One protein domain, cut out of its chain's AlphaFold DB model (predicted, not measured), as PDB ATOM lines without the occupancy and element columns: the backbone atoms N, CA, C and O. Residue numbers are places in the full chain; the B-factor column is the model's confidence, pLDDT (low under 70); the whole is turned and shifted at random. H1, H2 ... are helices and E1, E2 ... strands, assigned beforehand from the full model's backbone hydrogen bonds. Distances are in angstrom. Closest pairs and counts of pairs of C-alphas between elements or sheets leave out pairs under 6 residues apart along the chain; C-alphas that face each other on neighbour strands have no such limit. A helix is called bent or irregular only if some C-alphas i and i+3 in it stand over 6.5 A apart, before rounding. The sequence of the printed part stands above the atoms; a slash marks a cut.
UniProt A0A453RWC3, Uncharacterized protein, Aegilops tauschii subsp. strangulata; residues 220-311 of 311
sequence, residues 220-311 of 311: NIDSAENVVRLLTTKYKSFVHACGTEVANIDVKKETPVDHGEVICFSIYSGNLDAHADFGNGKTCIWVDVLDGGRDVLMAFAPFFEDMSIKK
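What this domain is: This is residues 220 to 311 of the 311 residues of an uncharacterized protein of Aegilops tauschii subsp. strangulata (UniProt A0A453RWC3). A narrow three-stranded sheet, E1, E2 and E3, makes the long body, and three short helices gather to one side of it, H1 packing on H2 and H3. The two strand-to-strand links, residues 248 to 260 and 271 to 283, loop out beyond opposite ends of the sheet. The printed part has 92 residues, in the order H1 E1 E2 E3 H2 H3; the class is mixed, helices and strands, and the antiparallel sheet runs E1, E2, E3. It is compact, with a radius of gyration of the C-alphas of 13.9 A, but elongated, 43 by 27 by 22 A.

Where its parts are: H1, residues 221 to 232, begins at C-alpha 221 (205.538, 200.891, 235.903) and spans 16.0 A. E1, residues 239 to 247, spans 26.5 A; E2, residues 261 to 270, spans 27.3 A and bends by 53 degrees at residue 264. E3, residues 284 to 288, spans 13.0 A. H2, residues 289 to 299, spans 11.0 A and is irregular, C-alphas 291 and 294 being 9.2 A apart. H3, residues 301 to 305, spans 5.8 A and ends at C-alpha 305 (216.889, 188.339, 241.798).

How they stand to each other: E1, E2 and E3 form a meander, each strand the antiparallel neighbour of the one before. Hairpin E1 and E2 has N 241 and O 268 at 2.8 A; hairpin E2 and E3 has N 287 and O 265 at 2.8 A, both within hydrogen-bond range. H2 is on the sheet but only just at the sheet's level, at a height of 3.7 A. H1 only grazes the sheet, with residues 223 to 231. H1 touches H2, closest C-alphas Ile 221 and Val 296 at 5.1 A, at a steep tilt of 49 degrees, the same way. With residues 228 to 232 alone it touches H3, closest C-alphas Thr 232 and Phe 303 at 5.9 A. Every O i to N i+4 pair is within range in H1 and H3; H2 has 3 of 7, and 4 of 8 O i to N i+3.

The domain as a whole: The C-alphas farthest apart, Lys 253 and Asn 280, are 43.4 A apart, one in each long link. The printed part has no cut, and no printed residue is under 70 in pLDDT.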
ATOM      1  N   ASN A 220     207.898 204.119 233.025       97.94
ATOM      2  CA  ASN A 220     206.707 203.919 233.852       97.94
ATOM      3  C   ASN A 220     206.513 202.445 234.233       97.94
ATOM      4  O   ASN A 220     207.027 201.540 233.567       97.94
ATOM      5  N   ILE A 221     205.734 202.215 235.292       97.81
ATOM      6  CA  ILE A 221     205.538 200.891 235.903       97.81
ATOM      7  C   ILE A 221     204.912 199.898 234.914       97.81
ATOM      8  O   ILE A 221     205.423 198.791 234.776       97.81
ATOM      9  N   ASP A 222     203.886 200.294 234.156       97.88
ATOM     10  CA  ASP A 222     203.199 199.387 233.222       97.88
ATOM     11  C   ASP A 222     204.151 198.851 232.140       97.88
ATOM     12  O   ASP A 222     204.150 197.663 231.795       97.88
ATOM     13  N   SER A 223     204.995 199.724 231.586       97.56
ATOM     14  CA  SER A 223     206.013 199.321 230.612       97.56
ATOM     15  C   SER A 223     207.090 198.432 231.244       97.56
ATOM     16  O   SER A 223     207.490 197.437 230.633       97.56
ATOM     17  N   ALA A 224     207.492 198.724 232.484       98.31
ATOM     18  CA  ALA A 224     208.465 197.935 233.231       98.31
ATOM     19  C   ALA A 224     207.957 196.514 233.493       98.31
ATOM     20  O   ALA A 224     208.634 195.547 233.150       98.31
ATOM     21  N   GLU A 225     206.735 196.365 234.004       98.19
ATOM     22  CA  GLU A 225     206.125 195.058 234.269       98.19
ATOM     23  C   GLU A 225     205.990 194.216 232.994       98.19
ATOM     24  O   GLU A 225     206.272 193.012 232.993       98.19
ATOM     25  N   ASN A 226     205.616 194.843 231.874       98.06
ATOM     26  CA  ASN A 226     205.531 194.161 230.585       98.06
ATOM     27  C   ASN A 226     206.889 193.627 230.119       98.06
ATOM     28  O   ASN A 226     206.976 192.481 229.665       98.06
ATOM     29  N   VAL A 227     207.940 194.435 230.249       98.12
ATOM     30  CA  VAL A 227     209.309 194.045 229.901       98.12
ATOM     31  C   VAL A 227     209.815 192.944 230.830       98.12
ATOM     32  O   VAL A 227     210.304 191.920 230.354       98.12
ATOM     33  N   VAL A 228     209.635 193.090 232.141       98.44
ATOM     34  CA  VAL A 228     210.045 192.097 233.146       98.44
ATOM     35  C   VAL A 228     209.351 190.764 232.906       98.44
ATOM     36  O   VAL A 228     209.996 189.714 232.958       98.44
ATOM     37  N   ARG A 229     208.063 190.775 232.551       98.38
ATOM     38  CA  ARG A 229     207.345 189.563 232.145       98.38
ATOM     39  C   ARG A 229     208.016 188.884 230.952       98.38
ATOM     40  O   ARG A 229     208.167 187.667 230.970       98.38
ATOM     41  N   LEU A 230     208.430 189.628 229.924       98.19
ATOM     42  CA  LEU A 230     209.128 189.052 228.767       98.19
ATOM     43  C   LEU A 230     210.496 188.478 229.148       98.19
ATOM     44  O   LEU A 230     210.811 187.356 228.747       98.19
ATOM     45  N   LEU A 231     211.275 189.211 229.946       98.12
ATOM     46  CA  LEU A 231     212.598 188.791 230.412       98.12
ATOM     47  C   LEU A 231     212.534 187.515 231.266       98.12
ATOM     48  O   LEU A 231     213.349 186.616 231.100       98.12
ATOM     49  N   THR A 232     211.533 187.400 232.139       97.88
ATOM     50  CA  THR A 232     211.379 186.265 233.069       97.88
ATOM     51  C   THR A 232     210.668 185.051 232.467       97.88
ATOM     52  O   THR A 232     210.679 183.975 233.066       97.88
ATOM     53  N   THR A 233     210.066 185.189 231.279       97.25
ATOM     54  CA  THR A 233     209.344 184.100 230.600       97.25
ATOM     55  C   THR A 233     209.945 183.790 229.232       97.25
ATOM     56  O   THR A 233     210.747 182.868 229.105       97.25
ATOM     57  N   LYS A 234     209.584 184.567 228.207       97.12
ATOM     58  CA  LYS A 234     209.941 184.339 226.802       97.12
ATOM     59  C   LYS A 234     211.450 184.326 226.580       97.12
ATOM     60  O   LYS A 234     211.942 183.491 225.830       97.12
ATOM     61  N   TYR A 235     212.164 185.239 227.230       97.38
ATOM     62  CA  TYR A 235     213.604 185.409 227.058       97.38
ATOM     63  C   TYR A 235     214.414 184.862 228.231       97.38
ATOM     64  O   TYR A 235     215.613 185.082 228.276       97.38
ATOM     65  N   LYS A 236     213.803 184.086 229.134       96.88
ATOM     66  CA  LYS A 236     214.459 183.559 230.342       96.88
ATOM     67  C   LYS A 236     215.748 182.778 230.047       96.88
ATOM     68  O   LYS A 236     216.667 182.760 230.858       96.88
ATOM     69  N   SER A 237     215.802 182.095 228.901       96.44
ATOM     70  CA  SER A 237     216.955 181.294 228.475       96.44
ATOM     71  C   SER A 237     218.026 182.088 227.720       96.44
ATOM     72  O   SER A 237     219.002 181.489 227.266       96.44
ATOM     73  N   PHE A 238     217.828 183.390 227.505       97.56
ATOM     74  CA  PHE A 238     218.805 184.243 226.835       97.56
ATOM     75  C   PHE A 238     219.899 184.655 227.826       97.56
ATOM     76  O   PHE A 238     219.790 184.445 229.036       97.56
ATOM     77  N   VAL A 239     220.986 185.207 227.293       97.12
ATOM     78  CA  VAL A 239     221.980 185.928 228.089       97.12
ATOM     79  C   VAL A 239     221.646 187.413 228.007       97.12
ATOM     80  O   VAL A 239     221.349 187.927 226.923       97.12
ATOM     81  N   HIS A 240     221.661 188.083 229.157       97.69
ATOM     82  CA  HIS A 240     221.203 189.459 229.303       97.69
ATOM     83  C   HIS A 240     222.343 190.383 229.728       97.69
ATOM     84  O   HIS A 240     222.607 190.538 230.915       97.69
ATOM     85  N   ALA A 241     222.974 191.065 228.777       97.38
ATOM     86  CA  ALA A 241     223.948 192.093 229.112       97.38
ATOM     87  C   ALA A 241     223.239 193.280 229.780       97.38
ATOM     88  O   ALA A 241     222.317 193.865 229.203       97.38
ATOM     89  N   CYS A 242     223.674 193.623 230.991       97.00
ATOM     90  CA  CYS A 242     223.114 194.712 231.783       97.00
ATOM     91  C   CYS A 242     224.175 195.794 232.006       97.00
ATOM     92  O   CYS A 242     225.287 195.490 232.439       97.00
ATOM     93  N   GLY A 243     223.828 197.050 231.737       95.06
ATOM     94  CA  GLY A 243     224.673 198.207 232.035       95.06
ATOM     95  C   GLY A 243     223.922 199.188 232.922       95.06
ATOM     96  O   GLY A 243     222.778 199.511 232.620       95.06
ATOM     97  N   THR A 244     224.535 199.655 234.006       94.06
ATOM     98  CA  THR A 244     223.924 200.607 234.947       94.06
ATOM     99  C   THR A 244     224.654 201.937 234.918       94.06
ATOM    100  O   THR A 244     225.881 201.954 234.977       94.06
ATOM    101  N   GLU A 245     223.904 203.032 234.957       93.31
ATOM    102  CA  GLU A 245     224.438 204.370 235.196       93.31
ATOM    103  C   GLU A 245     224.068 204.822 236.609       93.31
ATOM    104  O   GLU A 245     222.929 204.652 237.061       93.31
ATOM    105  N   VAL A 246     225.039 205.401 237.315       92.44
ATOM    106  CA  VAL A 246     224.933 205.729 238.743       92.44
ATOM    107  C   VAL A 246     225.294 207.196 238.974       92.44
ATOM    108  O   VAL A 246     226.254 207.713 238.401       92.44
ATOM    109  N   ALA A 247     224.536 207.869 239.835       92.25
ATOM    110  CA  ALA A 247     224.826 209.215 240.320       92.25
ATOM    111  C   ALA A 247     225.049 209.224 241.840       92.25
ATOM    112  O   ALA A 247     224.935 208.203 242.506       92.25
ATOM    113  N   ASN A 248     225.355 210.401 242.392       90.69
ATOM    114  CA  ASN A 248     225.509 210.616 243.835       90.69
ATOM    115  C   ASN A 248     226.598 209.743 244.499       90.69
ATOM    116  O   ASN A 248     226.433 209.280 245.623       90.69
ATOM    117  N   ILE A 249     227.713 209.530 243.794       90.81
ATOM    118  CA  ILE A 249     228.889 208.807 244.290       90.81
ATOM    119  C   ILE A 249     230.081 209.754 244.473       90.81
ATOM    120  O   ILE A 249     230.388 210.560 243.585       90.81
ATOM    121  N   ASP A 250     230.794 209.644 245.598       89.81
ATOM    122  CA  ASP A 250     232.094 210.305 245.761       89.81
ATOM    123  C   ASP A 250     233.195 209.434 245.149       89.81
ATOM    124  O   ASP A 250     233.848 208.650 245.834       89.81
ATOM    125  N   VAL A 251     233.453 209.609 243.851       88.19
ATOM    126  CA  VAL A 251     234.445 208.815 243.094       88.19
ATOM    127  C   VAL A 251     235.876 208.890 243.641       88.19
ATOM    128  O   VAL A 251     236.739 208.123 243.220       88.19
ATOM    129  N   LYS A 252     236.168 209.828 244.551       89.69
ATOM    130  CA  LYS A 252     237.478 209.917 245.212       89.69
ATOM    131  C   LYS A 252     237.584 209.009 246.437       89.69
ATOM    132  O   LYS A 252     238.697 208.793 246.913       89.69
ATOM    133  N   LYS A 253     236.457 208.537 246.971       90.38
ATOM    134  CA  LYS A 253     236.381 207.733 248.200       90.38
ATOM    135  C   LYS A 253     235.695 206.385 248.009       90.38
ATOM    136  O   LYS A 253     235.985 205.461 248.760       90.38
ATOM    137  N   GLU A 254     234.804 206.284 247.034       87.56
ATOM    138  CA  GLU A 254     233.854 205.188 246.880       87.56
ATOM    139  C   GLU A 254     234.003 204.529 245.508       87.56
ATOM    140  O   GLU A 254     234.364 205.170 244.517       87.56
ATOM    141  N   THR A 255     233.710 203.232 245.452       79.81
ATOM    142  CA  THR A 255     233.563 202.501 244.192       79.81
ATOM    143  C   THR A 255     232.088 202.479 243.786       79.81
ATOM    144  O   THR A 255     231.225 202.525 244.658       79.81
ATOM    145  N   PRO A 256     231.757 202.366 242.486       71.88
ATOM    146  CA  PRO A 256     230.363 202.286 242.025       71.88
ATOM    147  C   PRO A 256     229.558 201.108 242.586       71.88
ATOM    148  O   PRO A 256     228.341 201.076 242.453       71.88
ATOM    149  N   VAL A 257     230.228 200.122 243.185       82.38
ATOM    150  CA  VAL A 257     229.575 198.979 243.821       82.38
ATOM    151  C   VAL A 257     229.117 199.399 245.212       82.38
ATOM    152  O   VAL A 257     229.925 199.897 245.991       82.38
ATOM    153  N   ASP A 258     227.835 199.190 245.511       84.25
ATOM    154  CA  ASP A 258     227.177 199.505 246.790       84.25
ATOM    155  C   ASP A 258     227.145 200.994 247.188       84.25
ATOM    156  O   ASP A 258     226.759 201.324 248.311       84.25
ATOM    157  N   HIS A 259     227.484 201.904 246.270       89.00
ATOM    158  CA  HIS A 259     227.420 203.349 246.492       89.00
ATOM    159  C   HIS A 259     226.650 204.055 245.375       89.00
ATOM    160  O   HIS A 259     226.561 203.576 244.245       89.00
ATOM    161  N   GLY A 260     226.124 205.235 245.700       90.50
ATOM    162  CA  GLY A 260     225.345 206.051 244.778       90.50
ATOM    163  C   GLY A 260     223.927 205.537 244.528       90.50
ATOM    164  O   GLY A 260     223.391 204.674 245.224       90.50
ATOM    165  N   GLU A 261     223.295 206.132 243.523       91.56
ATOM    166  CA  GLU A 261     221.912 205.890 243.132       91.56
ATOM    167  C   GLU A 261     221.857 205.537 241.646       91.56
ATOM    168  O   GLU A 261     222.373 206.279 240.810       91.56
ATOM    169  N   VAL A 262     221.225 204.410 241.306       93.25
ATOM    170  CA  VAL A 262     220.994 204.023 239.908       93.25
ATOM    171  C   VAL A 262     220.023 205.014 239.275       93.25
ATOM    172  O   VAL A 262     218.885 205.141 239.727       93.25
ATOM    173  N   ILE A 263     220.478 205.691 238.225       95.12
ATOM    174  CA  ILE A 263     219.713 206.718 237.507       95.12
ATOM    175  C   ILE A 263     219.110 206.196 236.203       95.12
ATOM    176  O   ILE A 263     218.052 206.651 235.772       95.12
ATOM    177  N   CYS A 264     219.743 205.199 235.595       96.94
ATOM    178  CA  CYS A 264     219.180 204.424 234.505       96.94
ATOM    179  C   CYS A 264     219.958 203.121 234.353       96.94
ATOM    180  O   CYS A 264     221.043 202.940 234.912       96.94
ATOM    181  N   PHE A 265     219.392 202.195 233.596       97.56
ATOM    182  CA  PHE A 265     220.105 200.999 233.183       97.56
ATOM    183  C   PHE A 265     219.602 200.516 231.831       97.56
ATOM    184  O   PHE A 265     218.482 200.813 231.415       97.56
ATOM    185  N   SER A 266     220.445 199.764 231.143       97.75
ATOM    186  CA  SER A 266     220.136 199.149 229.863       97.75
ATOM    187  C   SER A 266     220.180 197.636 229.970       97.75
ATOM    188  O   SER A 266     220.950 197.078 230.756       97.75
ATOM    189  N   ILE A 267     219.332 196.977 229.182       98.19
ATOM    190  CA  ILE A 267     219.319 195.521 229.054       98.19
ATOM    191  C   ILE A 267     219.310 195.175 227.573       98.19
ATOM    192  O   ILE A 267     218.386 195.533 226.838       98.19
ATOM    193  N   TYR A 268     220.311 194.412 227.162       97.06
ATOM    194  CA  TYR A 268     220.368 193.780 225.856       97.06
ATOM    195  C   TYR A 268     220.285 192.269 226.025       97.06
ATOM    196  O   TYR A 268     220.989 191.690 226.848       97.06
ATOM    197  N   SER A 269     219.402 191.621 225.270       97.25
ATOM    198  CA  SER A 269     219.107 190.198 225.449       97.25
ATOM    199  C   SER A 269     219.285 189.446 224.142       97.25
ATOM    200  O   SER A 269     218.684 189.806 223.128       97.25
ATOM    201  N   GLY A 270     220.060 188.366 224.169       95.81
ATOM    202  CA  GLY A 270     220.287 187.545 222.985       95.81
ATOM    203  C   GLY A 270     220.798 186.149 223.300       95.81
ATOM    204  O   GLY A 270     221.150 185.814 224.434       95.81
ATOM    205  N   ASN A 271     220.832 185.324 222.265       94.25
ATOM    206  CA  ASN A 271     221.549 184.059 222.241       94.25
ATOM    207  C   ASN A 271     222.380 183.983 220.946       94.25
ATOM    208  O   ASN A 271     222.583 184.997 220.283       94.25
ATOM    209  N   LEU A 272     222.894 182.801 220.603       90.44
ATOM    210  CA  LEU A 272     223.759 182.632 219.434       90.44
ATOM    211  C   LEU A 272     223.064 182.987 218.105       90.44
ATOM    212  O   LEU A 272     223.718 183.495 217.200       90.44
ATOM    213  N   ASP A 273     221.756 182.746 218.008       92.12
ATOM    214  CA  ASP A 273     221.019 182.759 216.739       92.12
ATOM    215  C   ASP A 273     219.949 183.863 216.665       92.12
ATOM    216  O   ASP A 273     219.317 184.050 215.624       92.12
ATOM    217  N   ALA A 274     219.686 184.567 217.769       93.00
ATOM    218  CA  ALA A 274     218.591 185.521 217.865       93.00
ATOM    219  C   ALA A 274     218.817 186.612 218.920       93.00
ATOM    220  O   ALA A 274     219.432 186.408 219.970       93.00
ATOM    221  N   HIS A 275     218.191 187.759 218.665       93.75
ATOM    222  CA  HIS A 275     218.042 188.859 219.612       93.75
ATOM    223  C   HIS A 275     216.608 188.914 220.132       93.75
ATOM    224  O   HIS A 275     215.669 188.474 219.460       93.75
ATOM    225  N   ALA A 276     216.429 189.425 221.346       95.56
ATOM    226  CA  ALA A 276     215.096 189.667 221.872       95.56
ATOM    227  C   ALA A 276     214.409 190.792 221.088       95.56
ATOM    228  O   ALA A 276     215.047 191.759 220.689       95.56
ATOM    229  N   ASP A 277     213.096 190.665 220.915       95.81
ATOM    230  CA  ASP A 277     212.229 191.728 220.405       95.81
ATOM    231  C   ASP A 277     211.204 192.084 221.488       95.81
ATOM    232  O   ASP A 277     210.359 191.264 221.872       95.81
ATOM    233  N   PHE A 278     211.306 193.296 222.018       95.69
ATOM    234  CA  PHE A 278     210.416 193.837 223.043       95.69
ATOM    235  C   PHE A 278     209.184 194.532 222.446       95.69
ATOM    236  O   PHE A 278     208.392 195.126 223.178       95.69
ATOM    237  N   GLY A 279     208.995 194.412 221.132       92.12
ATOM    238  CA  GLY A 279     207.899 194.983 220.367       92.12
ATOM    239  C   GLY A 279     208.419 195.970 219.331       92.12
ATOM    240  O   GLY A 279     209.314 196.767 219.604       92.12
ATOM    241  N   ASN A 280     207.817 195.948 218.143       90.31
ATOM    242  CA  ASN A 280     208.116 196.870 217.047       90.31
ATOM    243  C   ASN A 280     209.599 196.866 216.621       90.31
ATOM    244  O   ASN A 280     210.106 197.898 216.185       90.31
ATOM    245  N   GLY A 281     210.287 195.725 216.741       91.06
ATOM    246  CA  GLY A 281     211.698 195.598 216.366       91.06
ATOM    247  C   GLY A 281     212.663 196.212 217.381       91.06
ATOM    248  O   GLY A 281     213.815 196.466 217.044       91.06
ATOM    249  N   LYS A 282     212.208 196.470 218.611       94.75
ATOM    250  CA  LYS A 282     213.051 197.029 219.668       94.75
ATOM    251  C   LYS A 282     213.843 195.925 220.346       94.75
ATOM    252  O   LYS A 282     213.262 195.040 220.970       94.75
ATOM    253  N   THR A 283     215.162 195.987 220.235       94.94
ATOM    254  CA  THR A 283     216.092 194.938 220.683       94.94
ATOM    255  C   THR A 283     216.839 195.305 221.962       94.94
ATOM    256  O   THR A 283     217.359 194.427 222.654       94.94
ATOM    257  N   CYS A 284     216.864 196.592 222.311       96.00
ATOM    258  CA  CYS A 284     217.529 197.120 223.495       96.00
ATOM    259  C   CYS A 284     216.513 197.799 224.412       96.00
ATOM    260  O   CYS A 284     215.642 198.531 223.944       96.00
ATOM    261  N   ILE A 285     216.625 197.583 225.718       98.00
ATOM    262  CA  ILE A 285     215.830 198.286 226.723       98.00
ATOM    263  C   ILE A 285     216.696 199.382 227.338       98.00
ATOM    264  O   ILE A 285     217.829 199.119 227.733       98.00
ATOM    265  N   TRP A 286     216.131 200.574 227.483       98.06
ATOM    266  CA  TRP A 286     216.658 201.666 228.288       98.06
ATOM    267  C   TRP A 286     215.640 202.021 229.368       98.06
ATOM    268  O   TRP A 286     214.556 202.519 229.065       98.06
ATOM    269  N   VAL A 287     215.968 201.753 230.627       98.25
ATOM    270  CA  VAL A 287     215.098 202.043 231.768       98.25
ATOM    271  C   VAL A 287     215.507 203.367 232.389       98.25
ATOM    272  O   VAL A 287     216.619 203.502 232.900       98.25
ATOM    273  N   ASP A 288     214.600 204.335 232.345       97.38
ATOM    274  CA  ASP A 288     214.786 205.674 232.886       97.38
ATOM    275  C   ASP A 288     214.262 205.740 234.326       97.38
ATOM    276  O   ASP A 288     213.055 205.802 234.572       97.38
ATOM    277  N   VAL A 289     215.181 205.692 235.292       97.00
ATOM    278  CA  VAL A 289     214.853 205.753 236.725       97.00
ATOM    279  C   VAL A 289     214.787 207.205 237.208       97.00
ATOM    280  O   VAL A 289     214.113 207.483 238.198       97.00
ATOM    281  N   LEU A 290     215.433 208.143 236.506       93.69
ATOM    282  CA  LEU A 290     215.370 209.569 236.832       93.69
ATOM    283  C   LEU A 290     213.957 210.112 236.648       93.69
ATOM    284  O   LEU A 290     213.431 210.743 237.565       93.69
ATOM    285  N   ASP A 291     213.356 209.840 235.492       91.44
ATOM    286  CA  ASP A 291     212.011 210.316 235.176       91.44
ATOM    287  C   ASP A 291     210.932 209.335 235.664       91.44
ATOM    288  O   ASP A 291     209.883 209.762 236.153       91.44
ATOM    289  N   GLY A 292     211.188 208.021 235.588       91.69
ATOM    290  CA  GLY A 292     210.233 206.986 236.004       91.69
ATOM    291  C   GLY A 292     210.190 206.714 237.509       91.69
ATOM    292  O   GLY A 292     209.216 206.160 238.024       91.69
ATOM    293  N   GLY A 293     211.223 207.130 238.239       93.88
ATOM    294  CA  GLY A 293     211.317 206.981 239.684       93.88
ATOM    295  C   GLY A 293     211.696 205.577 240.154       93.88
ATOM    296  O   GLY A 293     211.858 204.620 239.392       93.88
ATOM    297  N   ARG A 294     211.845 205.445 241.477       94.56
ATOM    298  CA  ARG A 294     212.341 204.217 242.114       94.56
ATOM    299  C   ARG A 294     211.426 203.012 241.892       94.56
ATOM    300  O   ARG A 294     211.932 201.897 241.809       94.56
ATOM    301  N   ASP A 295     210.120 203.218 241.768       96.38
ATOM    302  CA  ASP A 295     209.155 202.130 241.579       96.38
ATOM    303  C   ASP A 295     209.372 201.398 240.249       96.38
ATOM    304  O   ASP A 295     209.276 200.171 240.200       96.38
ATOM    305  N   VAL A 296     209.774 202.124 239.197       97.81
ATOM    306  CA  VAL A 296     210.170 201.529 237.912       97.81
ATOM    307  C   VAL A 296     211.369 200.607 238.094       97.81
ATOM    308  O   VAL A 296     211.341 199.486 237.602       97.81
ATOM    309  N   LEU A 297     212.391 201.018 238.851       97.19
ATOM    310  CA  LEU A 297     213.535 200.156 239.163       97.19
ATOM    311  C   LEU A 297     213.114 198.925 239.983       97.19
ATOM    312  O   LEU A 297     213.538 197.809 239.683       97.19
ATOM    313  N   MET A 298     212.266 199.107 240.999       97.50
ATOM    314  CA  MET A 298     211.817 198.004 241.856       97.50
ATOM    315  C   MET A 298     210.973 196.972 241.101       97.50
ATOM    316  O   MET A 298     211.041 195.787 241.429       97.50
ATOM    317  N   ALA A 299     210.248 197.372 240.053       98.25
ATOM    318  CA  ALA A 299     209.513 196.444 239.192       98.25
ATOM    319  C   ALA A 299     210.426 195.397 238.522       98.25
ATOM    320  O   ALA A 299     209.970 194.296 238.216       98.25
ATOM    321  N   PHE A 300     211.720 195.694 238.342       98.38
ATOM    322  CA  PHE A 300     212.702 194.757 237.784       98.38
ATOM    323  C   PHE A 300     213.308 193.786 238.807       98.38
ATOM    324  O   PHE A 300     214.054 192.889 238.405       98.38
ATOM    325  N   ALA A 301     212.972 193.885 240.099       97.88
ATOM    326  CA  ALA A 301     213.481 192.969 241.124       97.88
ATOM    327  C   ALA A 301     213.289 191.477 240.767       97.88
ATOM    328  O   ALA A 301     214.276 190.743 240.814       97.88
ATOM    329  N   PRO A 302     212.115 191.014 240.274       98.06
ATOM    330  CA  PRO A 302     211.929 189.609 239.899       98.06
ATOM    331  C   PRO A 302     212.881 189.129 238.798       98.06
ATOM    332  O   PRO A 302     213.226 187.953 238.749       98.06
ATOM    333  N   PHE A 303     213.305 190.023 237.902       98.38
ATOM    334  CA  PHE A 303     214.281 189.693 236.870       98.38
ATOM    335  C   PHE A 303     215.691 189.589 237.456       98.38
ATOM    336  O   PHE A 303     216.373 188.589 237.224       98.38
ATOM    337  N   PHE A 304     216.135 190.589 238.222       97.50
ATOM    338  CA  PHE A 304     217.500 190.625 238.751       97.50
ATOM    339  C   PHE A 304     217.751 189.546 239.810       97.50
ATOM    340  O   PHE A 304     218.787 188.881 239.752       97.50
ATOM    341  N   GLU A 305     216.785 189.302 240.694       97.12
ATOM    342  CA  GLU A 305     216.889 188.339 241.798       97.12
ATOM    343  C   GLU A 305     216.767 186.870 241.347       97.12
ATOM    344  O   GLU A 305     217.218 185.967 242.055       97.12
ATOM    345  N   ASP A 306     216.207 186.596 240.161       97.31
ATOM    346  CA  ASP A 306     216.094 185.227 239.645       97.31
ATOM    347  C   ASP A 306     217.462 184.677 239.201       97.31
ATOM    348  O   ASP A 306     217.943 184.938 238.094       97.31
ATOM    349  N   MET A 307     218.076 183.855 240.054       96.81
ATOM    350  CA  MET A 307     219.370 183.204 239.802       96.81
ATOM    351  C   MET A 307     219.375 182.243 238.601       96.81
ATOM    352  O   MET A 307     220.447 181.850 238.143       96.81
ATOM    353  N   SER A 308     218.210 181.829 238.088       96.94
ATOM    354  CA  SER A 308     218.132 180.955 236.907       96.94
ATOM    355  C   SER A 308     218.290 181.706 235.581       96.94
ATOM    356  O   SER A 308     218.508 181.074 234.546       96.94
ATOM    357  N   ILE A 309     218.203 183.038 235.609       97.31
ATOM    358  CA  ILE A 309     218.399 183.908 234.449       97.31
ATOM    359  C   ILE A 309     219.858 184.359 234.415       97.31
ATOM    360  O   ILE A 309     220.373 184.855 235.417       97.31
ATOM    361  N   LYS A 310     220.515 184.224 233.258       96.88
ATOM    362  CA  LYS A 310     221.913 184.633 233.067       96.88
ATOM    363  C   LYS A 310     221.996 186.105 232.682       96.88
ATOM    364  O   LYS A 310     221.492 186.482 231.628       96.88
ATOM    365  N   LYS A 311     222.659 186.906 233.511       94.69
ATOM    366  CA  LYS A 311     222.983 188.303 233.224       94.69
ATOM    367  C   LYS A 311     224.492 188.444 233.089       94.69
ATOM    368  O   LYS A 311     225.180 187.802 233.915       94.69
TER     369      LYS A 311